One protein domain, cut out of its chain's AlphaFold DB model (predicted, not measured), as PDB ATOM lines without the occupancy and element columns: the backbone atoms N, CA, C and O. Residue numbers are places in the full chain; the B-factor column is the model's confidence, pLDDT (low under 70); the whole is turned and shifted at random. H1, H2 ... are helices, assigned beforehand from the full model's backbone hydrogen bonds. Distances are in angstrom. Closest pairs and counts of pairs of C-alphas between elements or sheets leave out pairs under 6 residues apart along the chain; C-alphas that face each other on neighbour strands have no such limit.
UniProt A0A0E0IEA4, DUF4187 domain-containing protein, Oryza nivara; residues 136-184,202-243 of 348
ATOM      1  N   GLU A 136      53.662  37.747 -51.388       79.62
ATOM      2  CA  GLU A 136      52.852  38.061 -52.567       79.62
ATOM      3  C   GLU A 136      52.184  36.827 -53.200       79.62
ATOM      4  O   GLU A 136      51.012  36.885 -53.571       79.62
ATOM      5  N   VAL A 137      52.887  35.693 -53.306       84.31
ATOM      6  CA  VAL A 137      52.317  34.439 -53.836       84.31
ATOM      7  C   VAL A 137      51.297  33.867 -52.856       84.31
ATOM      8  O   VAL A 137      50.197  33.501 -53.265       84.31
ATOM      9  N   ALA A 138      51.617  33.861 -51.560       85.19
ATOM     10  CA  ALA A 138      50.699  33.401 -50.520       85.19
ATOM     11  C   ALA A 138      49.443  34.289 -50.421       85.19
ATOM     12  O   ALA A 138      48.339  33.789 -50.206       85.19
ATOM     13  N   GLU A 139      49.587  35.605 -50.583       85.88
ATOM     14  CA  GLU A 139      48.469  36.551 -50.631       85.88
ATOM     15  C   GLU A 139      47.638  36.381 -51.909       85.88
ATOM     16  O   GLU A 139      46.407  36.357 -51.846       85.88
ATOM     17  N   GLY A 140      48.286  36.154 -53.055       90.50
ATOM     18  CA  GLY A 140      47.620  35.828 -54.313       90.50
ATOM     19  C   GLY A 140      46.803  34.536 -54.238       90.50
ATOM     20  O   GLY A 140      45.657  34.505 -54.688       90.50
ATOM     21  N   GLU A 141      47.343  33.482 -53.624       86.81
ATOM     22  CA  GLU A 141      46.612  32.233 -53.372       86.81
ATOM     23  C   GLU A 141      45.433  32.444 -52.421       86.81
ATOM     24  O   GLU A 141      44.332  31.976 -52.706       86.81
ATOM     25  N   ARG A 142      45.619  33.201 -51.331       86.31
ATOM     26  CA  ARG A 142      44.524  33.548 -50.408       86.31
ATOM     27  C   ARG A 142      43.400  34.287 -51.122       86.31
ATOM     28  O   ARG A 142      42.242  33.925 -50.938       86.31
ATOM     29  N   ARG A 143      43.736  35.262 -51.971       89.56
ATOM     30  CA  ARG A 143      42.757  36.023 -52.755       89.56
ATOM     31  C   ARG A 143      41.996  35.131 -53.736       89.56
ATOM     32  O   ARG A 143      40.776  35.223 -53.797       89.56
ATOM     33  N   ARG A 144      42.685  34.226 -54.443       91.75
ATOM     34  CA  ARG A 144      42.042  33.241 -55.336       91.75
ATOM     35  C   ARG A 144      41.099  32.313 -54.574       91.75
ATOM     36  O   ARG A 144      39.993  32.052 -55.028       91.75
ATOM     37  N   VAL A 145      41.521  31.821 -53.408       91.69
ATOM     38  CA  VAL A 145      40.686  30.963 -52.554       91.69
ATOM     39  C   VAL A 145      39.460  31.718 -52.043       91.69
ATOM     40  O   VAL A 145      38.365  31.159 -52.034       91.69
ATOM     41  N   GLU A 146      39.615  32.980 -51.643       91.62
ATOM     42  CA  GLU A 146      38.501  33.818 -51.198       91.62
ATOM     43  C   GLU A 146      37.510  34.105 -52.333       91.62
ATOM     44  O   GLU A 146      36.306  33.968 -52.134       91.62
ATOM     45  N   GLU A 147      38.001  34.410 -53.533       92.62
ATOM     46  CA  GLU A 147      37.175  34.615 -54.726       92.62
ATOM     47  C   GLU A 147      36.375  33.353 -55.084       92.62
ATOM     48  O   GLU A 147      35.147  33.413 -55.201       92.62
ATOM     49  N   MET A 148      37.029  32.185 -55.115       91.69
ATOM     50  CA  MET A 148      36.349  30.896 -55.294       91.69
ATOM     51  C   MET A 148      35.309  30.637 -54.191       91.69
ATOM     52  O   MET A 148      34.223  30.122 -54.454       91.69
ATOM     53  N   ALA A 149      35.599  31.004 -52.940       91.56
ATOM     54  CA  ALA A 149      34.659  30.842 -51.834       91.56
ATOM     55  C   ALA A 149      33.434  31.769 -51.954       91.56
ATOM     56  O   ALA A 149      32.324  31.369 -51.586       91.56
ATOM     57  N   VAL A 150      33.611  32.991 -52.467       92.69
ATOM     58  CA  VAL A 150      32.511  33.923 -52.758       92.69
ATOM     59  C   VAL A 150      31.617  33.360 -53.859       92.69
ATOM     60  O   VAL A 150      30.397  33.323 -53.679       92.69
ATOM     61  N   GLU A 151      32.202  32.857 -54.947       90.81
ATOM     62  CA  GLU A 151      31.457  32.243 -56.049       90.81
ATOM     63  C   GLU A 151      30.669  31.011 -55.581       90.81
ATOM     64  O   GLU A 151      29.466  30.895 -55.836       90.81
ATOM     65  N   LEU A 152      31.301  30.126 -54.802       91.69
ATOM     66  CA  LEU A 152      30.631  28.970 -54.205       91.69
ATOM     67  C   LEU A 152      29.467  29.390 -53.304       91.69
ATOM     68  O   LEU A 152      28.393  28.793 -53.379       91.69
ATOM     69  N   ARG A 153      29.639  30.425 -52.474       87.81
ATOM     70  CA  ARG A 153      28.558  30.951 -51.626       87.81
ATOM     71  C   ARG A 153      27.412  31.505 -52.470       87.81
ATOM     72  O   ARG A 153      26.255  31.237 -52.151       87.81
ATOM     73  N   ALA A 154      27.715  32.245 -53.536       89.94
ATOM     74  CA  ALA A 154      26.713  32.781 -54.451       89.94
ATOM     75  C   ALA A 154      25.925  31.646 -55.123       89.94
ATOM     76  O   ALA A 154      24.697  31.622 -55.028       89.94
ATOM     77  N   ARG A 155      26.616  30.645 -55.680       87.19
ATOM     78  CA  ARG A 155      25.994  29.469 -56.305       87.19
ATOM     79  C   ARG A 155      25.163  28.645 -55.324       87.19
ATOM     80  O   ARG A 155      24.065  28.210 -55.654       87.19
ATOM     81  N   GLN A 156      25.652  28.445 -54.104       85.81
ATOM     82  CA  GLN A 156      24.853  27.797 -53.068       85.81
ATOM     83  C   GLN A 156      23.606  28.629 -52.774       85.81
ATOM     84  O   GLN A 156      22.510  28.086 -52.751       85.81
ATOM     85  N   SER A 157      23.737  29.943 -52.584       82.69
ATOM     86  CA  SER A 157      22.603  30.812 -52.257       82.69
ATOM     87  C   SER A 157      21.498  30.788 -53.320       82.69
ATOM     88  O   SER A 157      20.322  30.752 -52.961       82.69
ATOM     89  N   THR A 158      21.849  30.730 -54.608       83.44
ATOM     90  CA  THR A 158      20.872  30.626 -55.703       83.44
ATOM     91  C   THR A 158      20.208  29.249 -55.734       83.44
ATOM     92  O   THR A 158      18.990  29.157 -55.902       83.44
ATOM     93  N   GLN A 159      20.959  28.176 -55.470       84.44
ATOM     94  CA  GLN A 159      20.399  26.828 -55.315       84.44
ATOM     95  C   GLN A 159      19.467  26.716 -54.099       84.44
ATOM     96  O   GLN A 159      18.419  26.083 -54.173       84.44
ATOM     97  N   TRP A 160      19.807  27.352 -52.977       84.69
ATOM     98  CA  TRP A 160      18.941  27.395 -51.797       84.69
ATOM     99  C   TRP A 160      17.659  28.191 -52.057       84.69
ATOM    100  O   TRP A 160      16.604  27.797 -51.564       84.69
ATOM    101  N   ARG A 161      17.730  29.291 -52.821       80.44
ATOM    102  CA  ARG A 161      16.552  30.085 -53.214       80.44
ATOM    103  C   ARG A 161      15.614  29.288 -54.119       80.44
ATOM    104  O   ARG A 161      14.443  29.168 -53.786       80.44
ATOM    105  N   SER A 162      16.133  28.674 -55.181       82.12
ATOM    106  CA  SER A 162      15.329  27.835 -56.090       82.12
ATOM    107  C   SER A 162      14.697  26.638 -55.372       82.12
ATOM    108  O   SER A 162      13.491  26.432 -55.463       82.12
ATOM    109  N   ARG A 163      15.465  25.907 -54.551       86.31
ATOM    110  CA  ARG A 163      14.920  24.810 -53.725       86.31
ATOM    111  C   ARG A 163      13.844  25.281 -52.750       86.31
ATOM    112  O   ARG A 163      12.915  24.531 -52.463       86.31
ATOM    113  N   ARG A 164      13.968  26.501 -52.217       88.00
ATOM    114  CA  ARG A 164      12.965  27.075 -51.314       88.00
ATOM    115  C   ARG A 164      11.653  27.353 -52.035       88.00
ATOM    116  O   ARG A 164      10.625  27.029 -51.462       88.00
ATOM    117  N   VAL A 165      11.689  27.885 -53.260       87.88
ATOM    118  CA  VAL A 165      10.480  28.107 -54.075       87.88
ATOM    119  C   VAL A 165       9.728  26.791 -54.276       87.88
ATOM    120  O   VAL A 165       8.549  26.710 -53.951       87.88
ATOM    121  N   VAL A 166      10.436  25.731 -54.681       88.81
ATOM    122  CA  VAL A 166       9.855  24.387 -54.859       88.81
ATOM    123  C   VAL A 166       9.241  23.851 -53.562       88.81
ATOM    124  O   VAL A 166       8.136  23.310 -53.558       88.81
ATOM    125  N   TRP A 167       9.946  23.994 -52.438       87.88
ATOM    126  CA  TRP A 167       9.459  23.501 -51.151       87.88
ATOM    127  C   TRP A 167       8.249  24.291 -50.634       87.88
ATOM    128  O   TRP A 167       7.289  23.690 -50.149       87.88
ATOM    129  N   ASP A 168       8.280  25.622 -50.749       89.12
ATOM    130  CA  ASP A 168       7.162  26.487 -50.368       89.12
ATOM    131  C   ASP A 168       5.936  26.198 -51.243       89.12
ATOM    132  O   ASP A 168       4.830  26.137 -50.710       89.12
ATOM    133  N   TYR A 169       6.125  25.942 -52.544       91.50
ATOM    134  CA  TYR A 169       5.051  25.588 -53.478       91.50
ATOM    135  C   TYR A 169       4.362  24.291 -53.067       91.50
ATOM    136  O   TYR A 169       3.162  24.295 -52.808       91.50
ATOM    137  N   ARG A 170       5.131  23.209 -52.876       90.81
ATOM    138  CA  ARG A 170       4.590  21.908 -52.438       90.81
ATOM    139  C   ARG A 170       3.856  22.014 -51.106       90.81
ATOM    140  O   ARG A 170       2.841  21.361 -50.883       90.81
ATOM    141  N   LYS A 171       4.348  22.857 -50.195       90.31
ATOM    142  CA  LYS A 171       3.659  23.108 -48.928       90.31
ATOM    143  C   LYS A 171       2.358  23.894 -49.131       90.31
ATOM    144  O   LYS A 171       1.370  23.598 -48.462       90.31
ATOM    145  N   ALA A 172       2.360  24.899 -50.003       89.81
ATOM    146  CA  ALA A 172       1.179  25.688 -50.332       89.81
ATOM    147  C   ALA A 172       0.094  24.811 -50.977       89.81
ATOM    148  O   ALA A 172      -1.060  24.869 -50.566       89.81
ATOM    149  N   GLU A 173       0.486  23.951 -51.912       90.38
ATOM    150  CA  GLU A 173      -0.377  22.976 -52.574       90.38
ATOM    151  C   GLU A 173      -0.980  21.978 -51.576       90.38
ATOM    152  O   GLU A 173      -2.197  21.815 -51.520       90.38
ATOM    153  N   ALA A 174      -0.158  21.384 -50.704       89.62
ATOM    154  CA  ALA A 174      -0.646  20.484 -49.661       89.62
ATOM    155  C   ALA A 174      -1.626  21.180 -48.699       89.62
ATOM    156  O   ALA A 174      -2.637  20.597 -48.304       89.62
ATOM    157  N   ALA A 175      -1.355  22.436 -48.327       87.81
ATOM    158  CA  ALA A 175      -2.258  23.224 -47.491       87.81
ATOM    159  C   ALA A 175      -3.579  23.543 -48.211       87.81
ATOM    160  O   ALA A 175      -4.634  23.524 -47.576       87.81
ATOM    161  N   LEU A 176      -3.534  23.818 -49.518       88.31
ATOM    162  CA  LEU A 176      -4.721  24.050 -50.339       88.31
ATOM    163  C   LEU A 176      -5.575  22.780 -50.421       88.31
ATOM    164  O   LEU A 176      -6.755  22.834 -50.090       88.31
ATOM    165  N   ALA A 177      -4.969  21.626 -50.720       88.31
ATOM    166  CA  ALA A 177      -5.659  20.336 -50.747       88.31
ATOM    167  C   ALA A 177      -6.363  20.031 -49.410       88.31
ATOM    168  O   ALA A 177      -7.539  19.663 -49.385       88.31
ATOM    169  N   GLN A 178      -5.679  20.282 -48.286       85.06
ATOM    170  CA  GLN A 178      -6.262  20.151 -46.947       85.06
ATOM    171  C   GLN A 178      -7.447  21.099 -46.706       85.06
ATOM    172  O   GLN A 178      -8.418  20.711 -46.058       85.06
ATOM    173  N   LEU A 179      -7.378  22.345 -47.182       83.44
ATOM    174  CA  LEU A 179      -8.426  23.352 -46.983       83.44
ATOM    175  C   LEU A 179      -9.635  23.151 -47.903       83.44
ATOM    176  O   LEU A 179     -10.757  23.464 -47.498       83.44
ATOM    177  N   GLU A 180      -9.417  22.610 -49.098       83.88
ATOM    178  CA  GLU A 180     -10.456  22.237 -50.060       83.88
ATOM    179  C   GLU A 180     -11.131  20.898 -49.711       83.88
ATOM    180  O   GLU A 180     -12.063  20.484 -50.397       83.88
ATOM    181  N   ASN A 181     -10.698  20.220 -48.635       72.75
ATOM    182  CA  ASN A 181     -11.081  18.839 -48.305       72.75
ATOM    183  C   ASN A 181     -10.906  17.883 -49.498       72.75
ATOM    184  O   ASN A 181     -11.629  16.893 -49.628       72.75
ATOM    185  N   ARG A 182      -9.952  18.189 -50.380       61.44
ATOM    186  CA  ARG A 182      -9.525  17.293 -51.444       61.44
ATOM    187  C   ARG A 182      -8.655  16.249 -50.757       61.44
ATOM    188  O   ARG A 182      -7.707  16.609 -50.064       61.44
ATOM    189  N   GLU A 183      -9.057  14.984 -50.839       47.75
ATOM    190  CA  GLU A 183      -8.386  13.868 -50.170       47.75
ATOM    191  C   GLU A 183      -6.874  13.979 -50.394       47.75
ATOM    192  O   GLU A 183      -6.405  13.956 -51.530       47.75
ATOM    193  N   ALA A 184      -6.126  14.224 -49.311       50.50
ATOM    194  CA  ALA A 184      -4.679  14.305 -49.379       50.50
ATOM    195  C   ALA A 184      -4.194  12.945 -49.874       50.50
ATOM    196  O   ALA A 184      -4.324  11.953 -49.152       50.50
ATOM    197  N   VAL A 202       8.344  22.791 -64.264       68.69
ATOM    198  CA  VAL A 202       9.380  23.609 -63.657       68.69
ATOM    199  C   VAL A 202       8.642  24.591 -62.765       68.69
ATOM    200  O   VAL A 202       8.154  25.597 -63.260       68.69
ATOM    201  N   ILE A 203       8.531  24.282 -61.470       78.06
ATOM    202  CA  ILE A 203       7.825  25.127 -60.508       78.06
ATOM    203  C   ILE A 203       8.492  26.500 -60.541       78.06
ATOM    204  O   ILE A 203       9.617  26.678 -60.053       78.06
ATOM    205  N   THR A 204       7.805  27.463 -61.148       87.00
ATOM    206  CA  THR A 204       8.297  28.827 -61.263       87.00
ATOM    207  C   THR A 204       7.937  29.614 -60.007       87.00
ATOM    208  O   THR A 204       7.098  29.228 -59.188       87.00
ATOM    209  N   GLU A 205       8.591  30.760 -59.823       84.75
ATOM    210  CA  GLU A 205       8.238  31.677 -58.738       84.75
ATOM    211  C   GLU A 205       6.807  32.229 -58.893       84.75
ATOM    212  O   GLU A 205       6.147  32.519 -57.894       84.75
ATOM    213  N   GLU A 206       6.300  32.309 -60.125       88.06
ATOM    214  CA  GLU A 206       4.944  32.762 -60.446       88.06
ATOM    215  C   GLU A 206       3.891  31.758 -59.961       88.06
ATOM    216  O   GLU A 206       2.893  32.149 -59.354       88.06
ATOM    217  N   ASP A 207       4.150  30.458 -60.116       89.50
ATOM    218  CA  ASP A 207       3.250  29.397 -59.649       89.50
ATOM    219  C   ASP A 207       3.090  29.422 -58.126       89.50
ATOM    220  O   ASP A 207       1.979  29.315 -57.595       89.50
ATOM    221  N   LEU A 208       4.194  29.657 -57.405       90.38
ATOM    222  CA  LEU A 208       4.162  29.864 -55.959       90.38
ATOM    223  C   LEU A 208       3.323  31.095 -55.590       90.38
ATOM    224  O   LEU A 208       2.501  31.024 -54.672       90.38
ATOM    225  N   GLN A 209       3.495  32.216 -56.295       88.50
ATOM    226  CA  GLN A 209       2.705  33.425 -56.050       88.50
ATOM    227  C   GLN A 209       1.211  33.192 -56.308       88.50
ATOM    228  O   GLN A 209       0.387  33.618 -55.496       88.50
ATOM    229  N   ASN A 210       0.863  32.453 -57.362       91.88
ATOM    230  CA  ASN A 210      -0.514  32.121 -57.715       91.88
ATOM    231  C   ASN A 210      -1.203  31.269 -56.636       91.88
ATOM    232  O   ASN A 210      -2.319  31.586 -56.221       91.88
ATOM    233  N   ILE A 211      -0.547  30.220 -56.123       90.75
ATOM    234  CA  ILE A 211      -1.124  29.399 -55.041       90.75
ATOM    235  C   ILE A 211      -1.208  30.191 -53.732       90.75
ATOM    236  O   ILE A 211      -2.213  30.117 -53.022       90.75
ATOM    237  N   LEU A 212      -0.188  30.989 -53.405       88.12
ATOM    238  CA  LEU A 212      -0.234  31.851 -52.223       88.12
ATOM    239  C   LEU A 212      -1.362  32.889 -52.309       88.12
ATOM    240  O   LEU A 212      -1.959  33.193 -51.276       88.12
ATOM    241  N   ALA A 213      -1.662  33.415 -53.501       88.19
ATOM    242  CA  ALA A 213      -2.798  34.304 -53.727       88.19
ATOM    243  C   ALA A 213      -4.125  33.574 -53.476       88.19
ATOM    244  O   ALA A 213      -4.895  34.019 -52.630       88.19
ATOM    245  N   LYS A 214      -4.332  32.389 -54.068       88.69
ATOM    246  CA  LYS A 214      -5.527  31.553 -53.815       88.69
ATOM    247  C   LYS A 214      -5.737  31.267 -52.326       88.69
ATOM    248  O   LYS A 214      -6.818  31.488 -51.786       88.69
ATOM    249  N   LEU A 215      -4.679  30.860 -51.616       86.06
ATOM    250  CA  LEU A 215      -4.739  30.609 -50.170       86.06
ATOM    251  C   LEU A 215      -5.147  31.855 -49.366       86.06
ATOM    252  O   LEU A 215      -5.874  31.730 -48.374       86.06
ATOM    253  N   ARG A 216      -4.693  33.048 -49.764       85.75
ATOM    254  CA  ARG A 216      -5.008  34.310 -49.078       85.75
ATOM    255  C   ARG A 216      -6.391  34.847 -49.429       85.75
ATOM    256  O   ARG A 216      -7.071  35.324 -48.525       85.75
ATOM    257  N   ASP A 217      -6.792  34.760 -50.689       83.56
ATOM    258  CA  ASP A 217      -8.011  35.388 -51.198       83.56
ATOM    259  C   ASP A 217      -9.246  34.516 -50.948       83.56
ATOM    260  O   ASP A 217     -10.278  35.021 -50.507       83.56
ATOM    261  N   GLU A 218      -9.131  33.199 -51.144       86.62
ATOM    262  CA  GLU A 218     -10.256  32.264 -51.007       86.62
ATOM    263  C   GLU A 218     -10.351  31.688 -49.588       86.62
ATOM    264  O   GLU A 218     -11.433  31.602 -48.999       86.62
ATOM    265  N   HIS A 219      -9.210  31.317 -48.998       82.06
ATOM    266  CA  HIS A 219      -9.181  30.646 -47.694       82.06
ATOM    267  C   HIS A 219      -8.747  31.537 -46.529       82.06
ATOM    268  O   HIS A 219      -8.788  31.082 -45.377       82.06
ATOM    269  N   TYR A 220      -8.355  32.787 -46.795       84.69
ATOM    270  CA  TYR A 220      -7.817  33.723 -45.803       84.69
ATOM    271  C   TYR A 220      -6.688  33.109 -44.960       84.69
ATOM    272  O   TYR A 220      -6.563  33.377 -43.762       84.69
ATOM    273  N   TYR A 221      -5.879  32.245 -45.572       82.12
ATOM    274  CA  TYR A 221      -4.816  31.486 -44.930       82.12
ATOM    275  C   TYR A 221      -3.443  31.979 -45.387       82.12
ATOM    276  O   TYR A 221      -3.171  32.122 -46.576       82.12
ATOM    277  N   CYS A 222      -2.548  32.231 -44.430       85.12
ATOM    278  CA  CYS A 222      -1.161  32.584 -44.722       85.12
ATOM    279  C   CYS A 222      -0.232  31.419 -44.375       85.12
ATOM    280  O   CYS A 222      -0.066  31.097 -43.197       85.12
ATOM    281  N   LEU A 223       0.438  30.858 -45.388       83.50
ATOM    282  CA  LEU A 223       1.391  29.752 -45.243       83.50
ATOM    283  C   LEU A 223       2.551  30.075 -44.287       83.50
ATOM    284  O   LEU A 223       2.948  29.244 -43.475       83.50
ATOM    285  N   TYR A 224       3.079  31.299 -44.360       82.75
ATOM    286  CA  TYR A 224       4.235  31.720 -43.565       82.75
ATOM    287  C   TYR A 224       3.887  32.021 -42.105       82.75
ATOM    288  O   TYR A 224       4.726  31.849 -41.225       82.75
ATOM    289  N   CYS A 225       2.653  32.455 -41.838       81.62
ATOM    290  CA  CYS A 225       2.179  32.710 -40.478       81.62
ATOM    291  C   CYS A 225       1.497  31.485 -39.847       81.62
ATOM    292  O   CYS A 225       1.324  31.456 -38.635       81.62
ATOM    293  N   GLY A 226       1.067  30.507 -40.652       77.88
ATOM    294  CA  GLY A 226       0.305  29.339 -40.198       77.88
ATOM    295  C   GLY A 226      -1.111  29.664 -39.707       77.88
ATOM    296  O   GLY A 226      -1.742  28.835 -39.054       77.88
ATOM    297  N   CYS A 227      -1.623  30.862 -39.995       75.00
ATOM    298  CA  CYS A 227      -2.883  31.360 -39.446       75.00
ATOM    299  C   CYS A 227      -3.949  31.494 -40.534       75.00
ATOM    300  O   CYS A 227      -3.718  32.132 -41.563       75.00
ATOM    301  N   LYS A 228      -5.147  30.974 -40.246       76.31
ATOM    302  CA  LYS A 228      -6.380  31.309 -40.967       76.31
ATOM    303  C   LYS A 228      -6.988  32.552 -40.323       76.31
ATOM    304  O   LYS A 228      -7.348  32.514 -39.143       76.31
ATOM    305  N   GLN A 229      -7.089  33.657 -41.056       64.19
ATOM    306  CA  GLN A 229      -7.813  34.827 -40.579       64.19
ATOM    307  C   GLN A 229      -9.294  34.461 -40.512       64.19
ATOM    308  O   GLN A 229      -9.941  34.174 -41.518       64.19
ATOM    309  N   LYS A 230      -9.836  34.401 -39.295       49.25
ATOM    310  CA  LYS A 230     -11.263  34.177 -39.103       49.25
ATOM    311  C   LYS A 230     -11.978  35.521 -39.222       49.25
ATOM    312  O   LYS A 230     -11.879  36.342 -38.323       49.25
ATOM    313  N   HIS A 231     -12.780  35.635 -40.279       42.03
ATOM    314  CA  HIS A 231     -14.031  36.394 -40.310       42.03
ATOM    315  C   HIS A 231     -13.931  37.931 -40.415       42.03
ATOM    316  O   HIS A 231     -13.729  38.645 -39.436       42.03
ATOM    317  N   TRP A 232     -14.232  38.445 -41.610       42.34
ATOM    318  CA  TRP A 232     -14.741  39.800 -41.801       42.34
ATOM    319  C   TRP A 232     -16.255  39.778 -41.576       42.34
ATOM    320  O   TRP A 232     -17.000  39.337 -42.447       42.34
ATOM    321  N   GLN A 233     -16.735  40.226 -40.412       34.22
ATOM    322  CA  GLN A 233     -18.159  40.537 -40.270       34.22
ATOM    323  C   GLN A 233     -18.401  41.978 -40.703       34.22
ATOM    324  O   GLN A 233     -17.875  42.919 -40.105       34.22
ATOM    325  N   MET A 234     -19.210  42.141 -41.747       32.03
ATOM    326  CA  MET A 234     -19.834  43.419 -42.054       32.03
ATOM    327  C   MET A 234     -20.853  43.709 -40.954       32.03
ATOM    328  O   MET A 234     -21.831  42.979 -40.799       32.03
ATOM    329  N   ASN A 235     -20.639  44.768 -40.180       45.72
ATOM    330  CA  ASN A 235     -21.701  45.272 -39.319       45.72
ATOM    331  C   ASN A 235     -22.771  45.945 -40.191       45.72
ATOM    332  O   ASN A 235     -22.454  46.516 -41.233       45.72
ATOM    333  N   VAL A 236     -24.020  45.967 -39.716       41.84
ATOM    334  CA  VAL A 236     -25.210  46.551 -40.386       41.84
ATOM    335  C   VAL A 236     -25.038  48.039 -40.779       41.84
ATOM    336  O   VAL A 236     -25.840  48.591 -41.519       41.84
ATOM    337  N   LEU A 237     -23.967  48.691 -40.310       44.94
ATOM    338  CA  LEU A 237     -23.593  50.084 -40.588       44.94
ATOM    339  C   LEU A 237     -22.446  50.240 -41.611       44.94
ATOM    340  O   LEU A 237     -21.887  51.326 -41.729       44.94
ATOM    341  N   GLY A 238     -22.036  49.173 -42.308       38.22
ATOM    342  CA  GLY A 238     -20.996  49.236 -43.351       38.22
ATOM    343  C   GLY A 238     -19.574  49.509 -42.839       38.22
ATOM    344  O   GLY A 238     -18.683  49.829 -43.621       38.22
ATOM    345  N   GLN A 239     -19.334  49.397 -41.531       36.53
ATOM    346  CA  GLN A 239     -18.008  49.593 -40.944       36.53
ATOM    347  C   GLN A 239     -17.212  48.281 -40.926       36.53
ATOM    348  O   GLN A 239     -17.622  47.308 -40.290       36.53
ATOM    349  N   MET A 240     -16.043  48.288 -41.577       36.06
ATOM    350  CA  MET A 240     -15.035  47.228 -41.500       36.06
ATOM    351  C   MET A 240     -14.399  47.208 -40.106       36.06
ATOM    352  O   MET A 240     -13.713  48.153 -39.715       36.06
ATOM    353  N   LYS A 241     -14.603  46.128 -39.346       36.38
ATOM    354  CA  LYS A 241     -13.973  45.949 -38.033       36.38
ATOM    355  C   LYS A 241     -12.984  44.785 -38.085       36.38
ATOM    356  O   LYS A 241     -13.370  43.627 -37.998       36.38
ATOM    357  N   MET A 242     -11.700  45.114 -38.210       37.84
ATOM    358  CA  MET A 242     -10.602  44.150 -38.102       37.84
ATOM    359  C   MET A 242     -10.458  43.691 -36.648       37.84
ATOM    360  O   MET A 242     -10.108  44.485 -35.776       37.84
ATOM    361  N   THR A 243     -10.704  42.410 -36.376       41.50
ATOM    362  CA  THR A 243     -10.270  41.764 -35.128       41.50
ATOM    363  C   THR A 243      -9.006  40.971 -35.422       41.50
ATOM    364  O   THR A 243      -9.034  39.800 -35.782       41.50
TER     365      THR A 243
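What this domain is: This is residues 136 to 184 and 202 to 243 of the 348 residues of the protein "DUF4187 domain-containing protein" of Oryza nivara (UniProt A0A0E0IEA4). A single long helix, H1, sticks out as a bare arm over residues 136 to 161, and a short second helix, H2, packs slantwise on its later part. Beyond H2 the printed part goes on as a long stretch without named elements, first a small turn in which residues 221 to 222 pair antiparallel with residues 227 to 228, then a loose tail whose residues 234 to 239 stick out. The 91 printed residues have two named helices, H1 then H2, and no named strand; the class is all helix. The whole is extended, with a radius of gyration of the C-alphas of 22.4 A and spans of 79 by 35 by 19 A, the arm of H1 and the tail making the length.

How they stand to each other: H1, residues 136 to 179, stands free over residues 136 to 161. H2, residues 205 to 217, touches H1, which meets it with residues 165 to 176 alone. The closest C-alphas of the two, those of Tyr 169 and Leu 208, are 5.0 A apart. Their lines stand at a steep tilt of 39 degrees, and they run the same way. In H1 and H2 every O i to N i+4 pair is within hydrogen-bond range.

Where its parts are: H1 begins at C-alpha 136, at (52.852, 38.061, -52.567), and measures 63.3 A to C-alpha 179, at (-8.426, 23.352, -46.983). H2 measures 18.3 A from its first to its last C-alpha and ends at C-alpha 217, at (-8.011, 35.388, -51.198). Residues 218 to 243 hold no named element.

The domain as a whole: The two C-alphas farthest apart, those of Val 137 and Val 236, are 79.6 A apart. Without the stretches that stand free, the body of 59 residues spans 41 by 25 by 16 A. Residues 185 to 201 are not printed, and C-alphas 184 and 202 are 22.1 A apart across this cut, which falls in the link from H1 to H2. The mean pLDDT of the printed part is 77.8; residues 182 to 184, 202 and 229 to 243 are under 70.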